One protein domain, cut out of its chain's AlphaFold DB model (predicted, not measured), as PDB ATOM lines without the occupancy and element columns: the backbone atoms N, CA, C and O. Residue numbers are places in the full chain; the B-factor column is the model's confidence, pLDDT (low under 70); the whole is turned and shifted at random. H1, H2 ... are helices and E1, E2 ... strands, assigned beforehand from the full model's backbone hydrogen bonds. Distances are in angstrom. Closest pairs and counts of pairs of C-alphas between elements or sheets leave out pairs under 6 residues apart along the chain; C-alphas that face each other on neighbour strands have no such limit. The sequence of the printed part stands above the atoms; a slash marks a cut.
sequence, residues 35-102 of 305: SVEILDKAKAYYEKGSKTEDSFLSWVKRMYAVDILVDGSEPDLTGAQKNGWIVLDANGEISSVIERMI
ATOM      1  N   SER A  35     115.432 113.111  94.486       97.56
ATOM      2  CA  SER A  35     115.765 113.552  95.840       97.56
ATOM      3  C   SER A  35     117.264 113.814  95.932       97.56
ATOM      4  O   SER A  35     118.070 112.912  95.699       97.56
ATOM      5  N   VAL A  36     117.641 115.043  96.274       97.62
ATOM      6  CA  VAL A  36     119.030 115.502  96.321       97.62
ATOM      7  C   VAL A  36     119.347 115.994  97.728       97.62
ATOM      8  O   VAL A  36     118.641 116.835  98.272       97.62
ATOM      9  N   GLU A  37     120.426 115.484  98.317       98.19
ATOM     10  CA  GLU A  37     120.966 116.019  99.570       98.19
ATOM     11  C   GLU A  37     121.650 117.367  99.314       98.19
ATOM     12  O   GLU A  37     122.558 117.466  98.484       98.19
ATOM     13  N   ILE A  38     121.223 118.404 100.034       98.00
ATOM     14  CA  ILE A  38     121.654 119.788  99.814       98.00
ATOM     15  C   ILE A  38     122.146 120.499 101.078       98.00
ATOM     16  O   ILE A  38     122.389 121.705 101.018       98.00
ATOM     17  N   LEU A  39     122.333 119.811 102.210       98.06
ATOM     18  CA  LEU A  39     122.725 120.441 103.479       98.06
ATOM     19  C   LEU A  39     123.965 121.343 103.358       98.06
ATOM     20  O   LEU A  39     123.938 122.484 103.818       98.06
ATOM     21  N   ASP A  40     125.036 120.877 102.713       98.12
ATOM     22  CA  ASP A  40     126.274 121.660 102.579       98.12
ATOM     23  C   ASP A  40     126.083 122.902 101.697       98.12
ATOM     24  O   ASP A  40     126.551 123.995 102.030       98.12
ATOM     25  N   LYS A  41     125.324 122.762 100.601       96.75
ATOM     26  CA  LYS A  41     124.924 123.877  99.726       96.75
ATOM     27  C   LYS A  41     124.087 124.895 100.505       96.75
ATOM     28  O   LYS A  41     124.343 126.096 100.407       96.75
ATOM     29  N   ALA A  42     123.128 124.420 101.297       96.00
ATOM     30  CA  ALA A  42     122.255 125.243 102.124       96.00
ATOM     31  C   ALA A  42     123.051 126.011 103.192       96.00
ATOM     32  O   ALA A  42     122.874 127.222 103.323       96.00
ATOM     33  N   LYS A  43     123.987 125.353 103.895       96.25
ATOM     34  CA  LYS A  43     124.890 125.996 104.869       96.25
ATOM     35  C   LYS A  43     125.725 127.097 104.220       96.25
ATOM     36  O   LYS A  43     125.705 128.235 104.680       96.25
ATOM     37  N   ALA A  44     126.390 126.787 103.107       95.38
ATOM     38  CA  ALA A  44     127.224 127.753 102.398       95.38
ATOM     39  C   ALA A  44     126.420 128.961 101.884       95.38
ATOM     40  O   ALA A  44     126.932 130.083 101.854       95.38
ATOM     41  N   TYR A  45     125.168 128.754 101.461       94.25
ATOM     42  CA  TYR A  45     124.303 129.844 101.013       94.25
ATOM     43  C   TYR A  45     123.809 130.708 102.181       94.25
ATOM     44  O   TYR A  45     123.878 131.936 102.103       94.25
ATOM     45  N   TYR A  46     123.415 130.084 103.293       93.38
ATOM     46  CA  TYR A  46     123.038 130.779 104.524       93.38
ATOM     47  C   TYR A  46     124.176 131.649 105.078       93.38
ATOM     48  O   TYR A  46     123.952 132.793 105.468       93.38
ATOM     49  N   GLU A  47     125.415 131.150 105.060       93.12
ATOM     50  CA  GLU A  47     126.594 131.878 105.550       93.12
ATOM     51  C   GLU A  47     126.954 133.114 104.718       93.12
ATOM     52  O   GLU A  47     127.496 134.078 105.263       93.12
ATOM     53  N   LYS A  48     126.653 133.098 103.413       91.38
ATOM     54  CA  LYS A  48     126.905 134.222 102.495       91.38
ATOM     55  C   LYS A  48     125.850 135.323 102.586       91.38
ATOM     56  O   LYS A  48     126.127 136.455 102.196       91.38
ATOM     57  N   GLY A  49     124.642 134.994 103.038       84.31
ATOM     58  CA  GLY A  49     123.561 135.960 103.188       84.31
ATOM     59  C   GLY A  49     123.809 136.941 104.333       84.31
ATOM     60  O   GLY A  49     124.532 136.654 105.288       84.31
ATOM     61  N   SER A  50     123.157 138.106 104.282       69.56
ATOM     62  CA  SER A  50     122.975 138.918 105.484       69.56
ATOM     63  C   SER A  50     122.173 138.079 106.475       69.56
ATOM     64  O   SER A  50     120.982 137.855 106.245       69.56
ATOM     65  N   LYS A  51     122.835 137.565 107.518       71.25
ATOM     66  CA  LYS A  51     122.199 136.783 108.582       71.25
ATOM     67  C   LYS A  51     121.086 137.632 109.188       71.25
ATOM     68  O   LYS A  51     121.338 138.522 109.995       71.25
ATOM     69  N   THR A  52     119.865 137.409 108.723       67.06
ATOM     70  CA  THR A  52     118.667 137.827 109.440       67.06
ATOM     71  C   THR A  52     118.619 137.011 110.732       67.06
ATOM     72  O   THR A  52     119.255 135.961 110.821       67.06
ATOM     73  N   GLU A  53     117.913 137.482 111.757       66.06
ATOM     74  CA  GLU A  53     117.845 136.822 113.076       66.06
ATOM     75  C   GLU A  53     117.167 135.425 113.062       66.06
ATOM     76  O   GLU A  53     116.885 134.857 114.114       66.06
ATOM     77  N   ASP A  54     116.924 134.835 111.887       80.62
ATOM     78  CA  ASP A  54     116.359 133.498 111.732       80.62
ATOM     79  C   ASP A  54     117.412 132.408 111.961       80.62
ATOM     80  O   ASP A  54     118.499 132.427 111.373       80.62
ATOM     81  N   SER A  55     117.060 131.394 112.757       92.69
ATOM     82  CA  SER A  55     117.853 130.167 112.889       92.69
ATOM     83  C   SER A  55     118.038 129.473 111.532       92.69
ATOM     84  O   SER A  55     117.193 129.594 110.642       92.69
ATOM     85  N   PHE A  56     119.118 128.695 111.378       94.44
ATOM     86  CA  PHE A  56     119.372 127.947 110.139       94.44
ATOM     87  C   PHE A  56     118.189 127.039 109.762       94.44
ATOM     88  O   PHE A  56     117.795 127.007 108.603       94.44
ATOM     89  N   LEU A  57     117.550 126.386 110.741       95.56
ATOM     90  CA  LEU A  57     116.355 125.564 110.524       95.56
ATOM     91  C   LEU A  57     115.182 126.366 109.950       95.56
ATOM     92  O   LEU A  57     114.624 125.982 108.924       95.56
ATOM     93  N   SER A  58     114.826 127.490 110.578       94.31
ATOM     94  CA  SER A  58     113.748 128.356 110.085       94.31
ATOM     95  C   SER A  58     114.060 128.902 108.693       94.31
ATOM     96  O   SER A  58     113.172 128.991 107.843       94.31
ATOM     97  N   TRP A  59     115.331 129.223 108.441       94.88
ATOM     98  CA  TRP A  59     115.791 129.671 107.137       94.88
ATOM     99  C   TRP A  59     115.667 128.571 106.072       94.88
ATOM    100  O   TRP A  59     115.095 128.851 105.023       94.88
ATOM    101  N   VAL A  60     116.108 127.332 106.337       95.44
ATOM    102  CA  VAL A  60     116.005 126.206 105.385       95.44
ATOM    103  C   VAL A  60     114.543 125.914 105.049       95.44
ATOM    104  O   VAL A  60     114.201 125.853 103.869       95.44
ATOM    105  N   LYS A  61     113.673 125.805 106.066       95.44
ATOM    106  CA  LYS A  61     112.233 125.558 105.871       95.44
ATOM    107  C   LYS A  61     111.600 126.565 104.915       95.44
ATOM    108  O   LYS A  61     110.856 126.189 104.020       95.44
ATOM    109  N   ARG A  62     111.906 127.853 105.100       93.38
ATOM    110  CA  ARG A  62     111.373 128.926 104.255       93.38
ATOM    111  C   ARG A  62     112.017 128.946 102.872       93.38
ATOM    112  O   ARG A  62     111.307 129.100 101.889       93.38
ATOM    113  N   MET A  63     113.345 128.860 102.811       93.31
ATOM    114  CA  MET A  63     114.110 129.043 101.576       93.31
ATOM    115  C   MET A  63     113.851 127.922 100.571       93.31
ATOM    116  O   MET A  63     113.734 128.198  99.384       93.31
ATOM    117  N   TYR A  64     113.750 126.680 101.050       93.69
ATOM    118  CA  TYR A  64     113.568 125.494 100.210       93.69
ATOM    119  C   TYR A  64     112.145 124.924 100.273       93.69
ATOM    120  O   TYR A  64     111.873 123.902  99.658       93.69
ATOM    121  N   ALA A  65     111.232 125.564 101.017       94.62
ATOM    122  CA  ALA A  65     109.851 125.109 101.199       94.62
ATOM    123  C   ALA A  65     109.744 123.623 101.618       94.62
ATOM    124  O   ALA A  65     108.890 122.892 101.115       94.62
ATOM    125  N   VAL A  66     110.626 123.193 102.528       96.25
ATOM    126  CA  VAL A  66     110.719 121.817 103.048       96.25
ATOM    127  C   VAL A  66     110.234 121.722 104.496       96.25
ATOM    128  O   VAL A  66     110.367 122.670 105.278       96.25
ATOM    129  N   ASP A  67     109.730 120.550 104.881       97.00
ATOM    130  CA  ASP A  67     109.268 120.262 106.243       97.00
ATOM    131  C   ASP A  67     110.107 119.196 106.953       97.00
ATOM    132  O   ASP A  67     110.853 118.439 106.343       97.00
ATOM    133  N   ILE A  68     110.010 119.146 108.283       97.75
ATOM    134  CA  ILE A  68     110.746 118.164 109.089       97.75
ATOM    135  C   ILE A  68     110.106 116.786 108.894       97.75
ATOM    136  O   ILE A  68     108.892 116.641 109.049       97.75
ATOM    137  N   LEU A  69     110.924 115.784 108.580       97.75
ATOM    138  CA  LEU A  69     110.518 114.386 108.580       97.75
ATOM    139  C   LEU A  69     110.487 113.873 110.022       97.75
ATOM    140  O   LEU A  69     111.464 114.003 110.760       97.75
ATOM    141  N   VAL A  70     109.354 113.300 110.426       94.00
ATOM    142  CA  VAL A  70     109.225 112.665 111.741       94.00
ATOM    143  C   VAL A  70     110.131 111.437 111.787       94.00
ATOM    144  O   VAL A  70     110.130 110.631 110.857       94.00
ATOM    145  N   ASP A  71     110.891 111.291 112.872       92.94
ATOM    146  CA  ASP A  71     111.820 110.173 113.039       92.94
ATOM    147  C   ASP A  71     111.119 108.814 112.848       92.94
ATOM    148  O   ASP A  71     109.998 108.595 113.317       92.94
ATOM    149  N   GLY A  72     111.767 107.920 112.098       89.88
ATOM    150  CA  GLY A  72     111.242 106.602 111.732       89.88
ATOM    151  C   GLY A  72     110.060 106.583 110.751       89.88
ATOM    152  O   GLY A  72     109.536 105.501 110.487       89.88
ATOM    153  N   SER A  73     109.627 107.730 110.215       94.62
ATOM    154  CA  SER A  73     108.524 107.811 109.243       94.62
ATOM    155  C   SER A  73     109.029 107.886 107.800       94.62
ATOM    156  O   SER A  73     110.118 108.393 107.533       94.62
ATOM    157  N   GLU A  74     108.217 107.416 106.853       96.94
ATOM    158  CA  GLU A  74     108.435 107.669 105.425       96.94
ATOM    159  C   GLU A  74     107.963 109.089 105.053       96.94
ATOM    160  O   GLU A  74     107.017 109.596 105.664       96.94
ATOM    161  N   PRO A  75     108.605 109.758 104.078       97.00
ATOM    162  CA  PRO A  75     108.183 111.084 103.638       97.00
ATOM    163  C   PRO A  75     106.833 111.034 102.907       97.00
ATOM    164  O   PRO A  75     106.637 110.221 102.004       97.00
ATOM    165  N   ASP A  76     105.922 111.955 103.235       96.88
ATOM    166  CA  ASP A  76     104.689 112.157 102.470       96.88
ATOM    167  C   ASP A  76     104.995 112.955 101.196       96.88
ATOM    168  O   ASP A  76     105.025 114.191 101.188       96.88
ATOM    169  N   LEU A  77     105.229 112.221 100.106       96.25
ATOM    170  CA  LEU A  77     105.588 112.781  98.802       96.25
ATOM    171  C   LEU A  77     104.449 113.555  98.131       96.25
ATOM    172  O   LEU A  77     104.711 114.265  97.166       96.25
ATOM    173  N   THR A  78     103.212 113.435  98.620       95.81
ATOM    174  CA  THR A  78     102.030 114.112  98.058       95.81
ATOM    175  C   THR A  78     101.550 115.292  98.900       95.81
ATOM    176  O   THR A  78     100.833 116.156  98.394       95.81
ATOM    177  N   GLY A  79     101.968 115.360 100.163       95.00
ATOM    178  CA  GLY A  79     101.615 116.414 101.107       95.00
ATOM    179  C   GLY A  79     102.832 117.184 101.604       95.00
ATOM    180  O   GLY A  79     103.472 117.907 100.839       95.00
ATOM    181  N   ALA A  80     103.115 117.093 102.904       94.81
ATOM    182  CA  ALA A  80     104.038 118.009 103.582       94.81
ATOM    183  C   ALA A  80     105.484 117.933 103.060       94.81
ATOM    184  O   ALA A  80     106.172 118.948 103.001       94.81
ATOM    185  N   GLN A  81     105.945 116.753 102.636       96.69
ATOM    186  CA  GLN A  81     107.310 116.543 102.145       96.69
ATOM    187  C   GLN A  81     107.399 116.518 100.608       96.69
ATOM    188  O   GLN A  81     108.410 116.080 100.050       96.69
ATOM    189  N   LYS A  82     106.377 117.022  99.895       95.88
ATOM    190  CA  LYS A  82     106.334 116.982  98.423       95.88
ATOM    191  C   LYS A  82     107.505 117.696  97.739       95.88
ATOM    192  O   LYS A  82     107.932 117.242  96.683       95.88
ATOM    193  N   ASN A  83     108.047 118.748  98.358       95.19
ATOM    194  CA  ASN A  83     109.186 119.524  97.849       95.19
ATOM    195  C   ASN A  83     110.532 119.069  98.442       95.19
ATOM    196  O   ASN A  83     111.583 119.585  98.072       95.19
ATOM    197  N   GLY A  84     110.518 118.116  99.374       97.19
ATOM    198  CA  GLY A  84     111.689 117.749 100.159       97.19
ATOM    199  C   GLY A  84     111.425 117.754 101.657       97.19
ATOM    200  O   GLY A  84     110.327 118.068 102.122       97.19
ATOM    201  N   TRP A  85     112.442 117.372 102.421       98.44
ATOM    202  CA  TRP A  85     112.338 117.235 103.864       98.44
ATOM    203  C   TRP A  85     113.661 117.459 104.588       98.44
ATOM    204  O   TRP A  85     114.746 117.345 104.022       98.44
ATOM    205  N   ILE A  86     113.557 117.763 105.877       98.50
ATOM    206  CA  ILE A  86     114.683 117.923 106.795       98.50
ATOM    207  C   ILE A  86     114.708 116.726 107.738       98.50
ATOM    208  O   ILE A  86     113.688 116.405 108.348       98.50
ATOM    209  N   VAL A  87     115.872 116.109 107.908       98.12
ATOM    210  CA  VAL A  87     116.107 115.111 108.957       98.12
ATOM    211  C   VAL A  87     116.868 115.780 110.094       98.12
ATOM    212  O   VAL A  87     117.842 116.505 109.868       98.12
ATOM    213  N   LEU A  88     116.402 115.558 111.322       97.25
ATOM    214  CA  LEU A  88     117.069 116.021 112.533       97.25
ATOM    215  C   LEU A  88     117.808 114.860 113.201       97.25
ATOM    216  O   LEU A  88     117.389 113.708 113.100       97.25
ATOM    217  N   ASP A  89     118.917 115.151 113.871       96.06
ATOM    218  CA  ASP A  89     119.593 114.192 114.742       96.06
ATOM    219  C   ASP A  89     118.925 114.106 116.130       96.06
ATOM    220  O   ASP A  89     117.944 114.791 116.434       96.06
ATOM    221  N   ALA A  90     119.485 113.271 117.010       95.12
ATOM    222  CA  ALA A  90     118.990 113.093 118.375       95.12
ATOM    223  C   ALA A  90     119.088 114.358 119.256       95.12
ATOM    224  O   ALA A  90     118.431 114.423 120.295       95.12
ATOM    225  N   ASN A  91     119.894 115.350 118.866       95.31
ATOM    226  CA  ASN A  91     120.035 116.629 119.565       95.31
ATOM    227  C   ASN A  91     119.093 117.708 119.000       95.31
ATOM    228  O   ASN A  91     119.054 118.819 119.530       95.31
ATOM    229  N   GLY A  92     118.327 117.397 117.949       94.06
ATOM    230  CA  GLY A  92     117.476 118.352 117.243       94.06
ATOM    231  C   GLY A  92     118.235 119.241 116.251       94.06
ATOM    232  O   GLY A  92     117.680 120.240 115.787       94.06
ATOM    233  N   GLU A  93     119.484 118.906 115.920       95.50
ATOM    234  CA  GLU A  93     120.267 119.588 114.890       95.50
ATOM    235  C   GLU A  93     119.975 118.998 113.506       95.50
ATOM    236  O   GLU A  93     119.613 117.833 113.369       95.50
ATOM    237  N   ILE A  94     120.128 119.800 112.449       97.19
ATOM    238  CA  ILE A  94     119.899 119.331 111.077       97.19
ATOM    239  C   ILE A  94     121.017 118.370 110.665       97.19
ATOM    240  O   ILE A  94     122.169 118.789 110.520       97.19
ATOM    241  N   SER A  95     120.660 117.110 110.417       97.44
ATOM    242  CA  SER A  95     121.575 116.070 109.938       97.44
ATOM    243  C   SER A  95     121.542 115.897 108.419       97.44
ATOM    244  O   SER A  95     122.556 115.524 107.836       97.44
ATOM    245  N   SER A  96     120.410 116.204 107.776       98.12
ATOM    246  CA  SER A  96     120.217 116.098 106.324       98.12
ATOM    247  C   SER A  96     119.121 117.056 105.846       98.12
ATOM    248  O   SER A  96     118.159 117.334 106.572       98.12
ATOM    249  N   VAL A  97     119.277 117.584 104.630       98.38
ATOM    250  CA  VAL A  97     118.251 118.372 103.934       98.38
ATOM    251  C   VAL A  97     118.097 117.797 102.539       98.38
ATOM    252  O   VAL A  97     118.971 117.959 101.690       98.38
ATOM    253  N   ILE A  98     116.964 117.154 102.295       98.38
ATOM    254  CA  ILE A  98     116.626 116.586 100.999       98.38
ATOM    255  C   ILE A  98     115.741 117.575 100.250       98.38
ATOM    256  O   ILE A  98     114.640 117.878 100.697       98.38
ATOM    257  N   GLU A  99     116.205 118.055  99.103       97.69
ATOM    258  CA  GLU A  99     115.414 118.805  98.125       97.69
ATOM    259  C   GLU A  99     114.878 117.822  97.084       97.69
ATOM    260  O   GLU A  99     115.618 116.969  96.585       97.69
ATOM    261  N   ARG A 100     113.588 117.910  96.755       97.44
ATOM    262  CA  ARG A 100     113.030 117.197  95.607       97.44
ATOM    263  C   ARG A 100     113.021 118.143  94.424       97.44
ATOM    264  O   ARG A 100     112.480 119.237  94.527       97.44
ATOM    265  N   MET A 101     113.624 117.730  93.316       96.00
ATOM    266  CA  MET A 101     113.734 118.575  92.134       96.00
ATOM    267  C   MET A 101     113.711 117.781  90.829       96.00
ATOM    268  O   MET A 101     114.184 116.648  90.775       96.00
ATOM    269  N   ILE A 102     113.226 118.413  89.764       96.88
ATOM    270  CA  ILE A 102     113.412 117.984  88.376       96.88
ATOM    271  C   ILE A 102     114.582 118.801  87.803       96.88
ATOM    272  O   ILE A 102     114.425 120.004  87.595       96.88
TER     273      ILE A 102
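Overview. This is residues 35 to 102 of the 305 residues of an uncharacterized protein of Undibacterium pigrum (UniProt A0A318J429). A small antiparallel sheet, ordered E1 E3 E2, has two helices over one face, H1 standing up from it and H2 running along it, while a long loop, residues 64 to 83, pairs briefly with edge strand E2. The 68 printed residues run E1 H1 H2 E2 E3, class mixed; E1, H1 H2 and E2 form a split strand-helix-strand unit, E3 between its strands, with a right-handed crossover. It is compact, radius of gyration of the C-alphas 11.8 A, spanning 34 by 31 by 17 A.

Arrangement. E1, residues 35 to 37, is antiparallel to E3, residues 94 to 101; N 36 and O 99 are 2.8 A apart. H1, residues 39 to 48, rises 68 degrees from the sheet; its closest C-alphas to E3 are Leu 39 and Val 97, 5.0 A. H2, residues 56 to 63, on the same face, touches H1 about perpendicular at 87 degrees, closest C-alphas Ala 42 and Val 60, 7.1 A. In both helices every O i to N i+4 pair is within hydrogen-bond range. E2, residues 84 to 88, forms a hairpin with E3; N 85 and O 98 are 2.8 A apart.

Along the chain. E1, 6.9 A long, begins at C-alpha 35 (115.765, 113.552, 95.840). H1 spans 14.4 A, H2 10.1 A, E2 13.6 A and E3 19.9 A, ending at C-alpha 101 (113.734, 118.575, 92.134).

Size, cuts and confidence. The farthest C-alphas, Ser 50 and Gly 72, are 34.9 A apart. The printed part has no cut; the link from H2 to E2 is long. Residues 50 and 52 to 53 have pLDDT under 70.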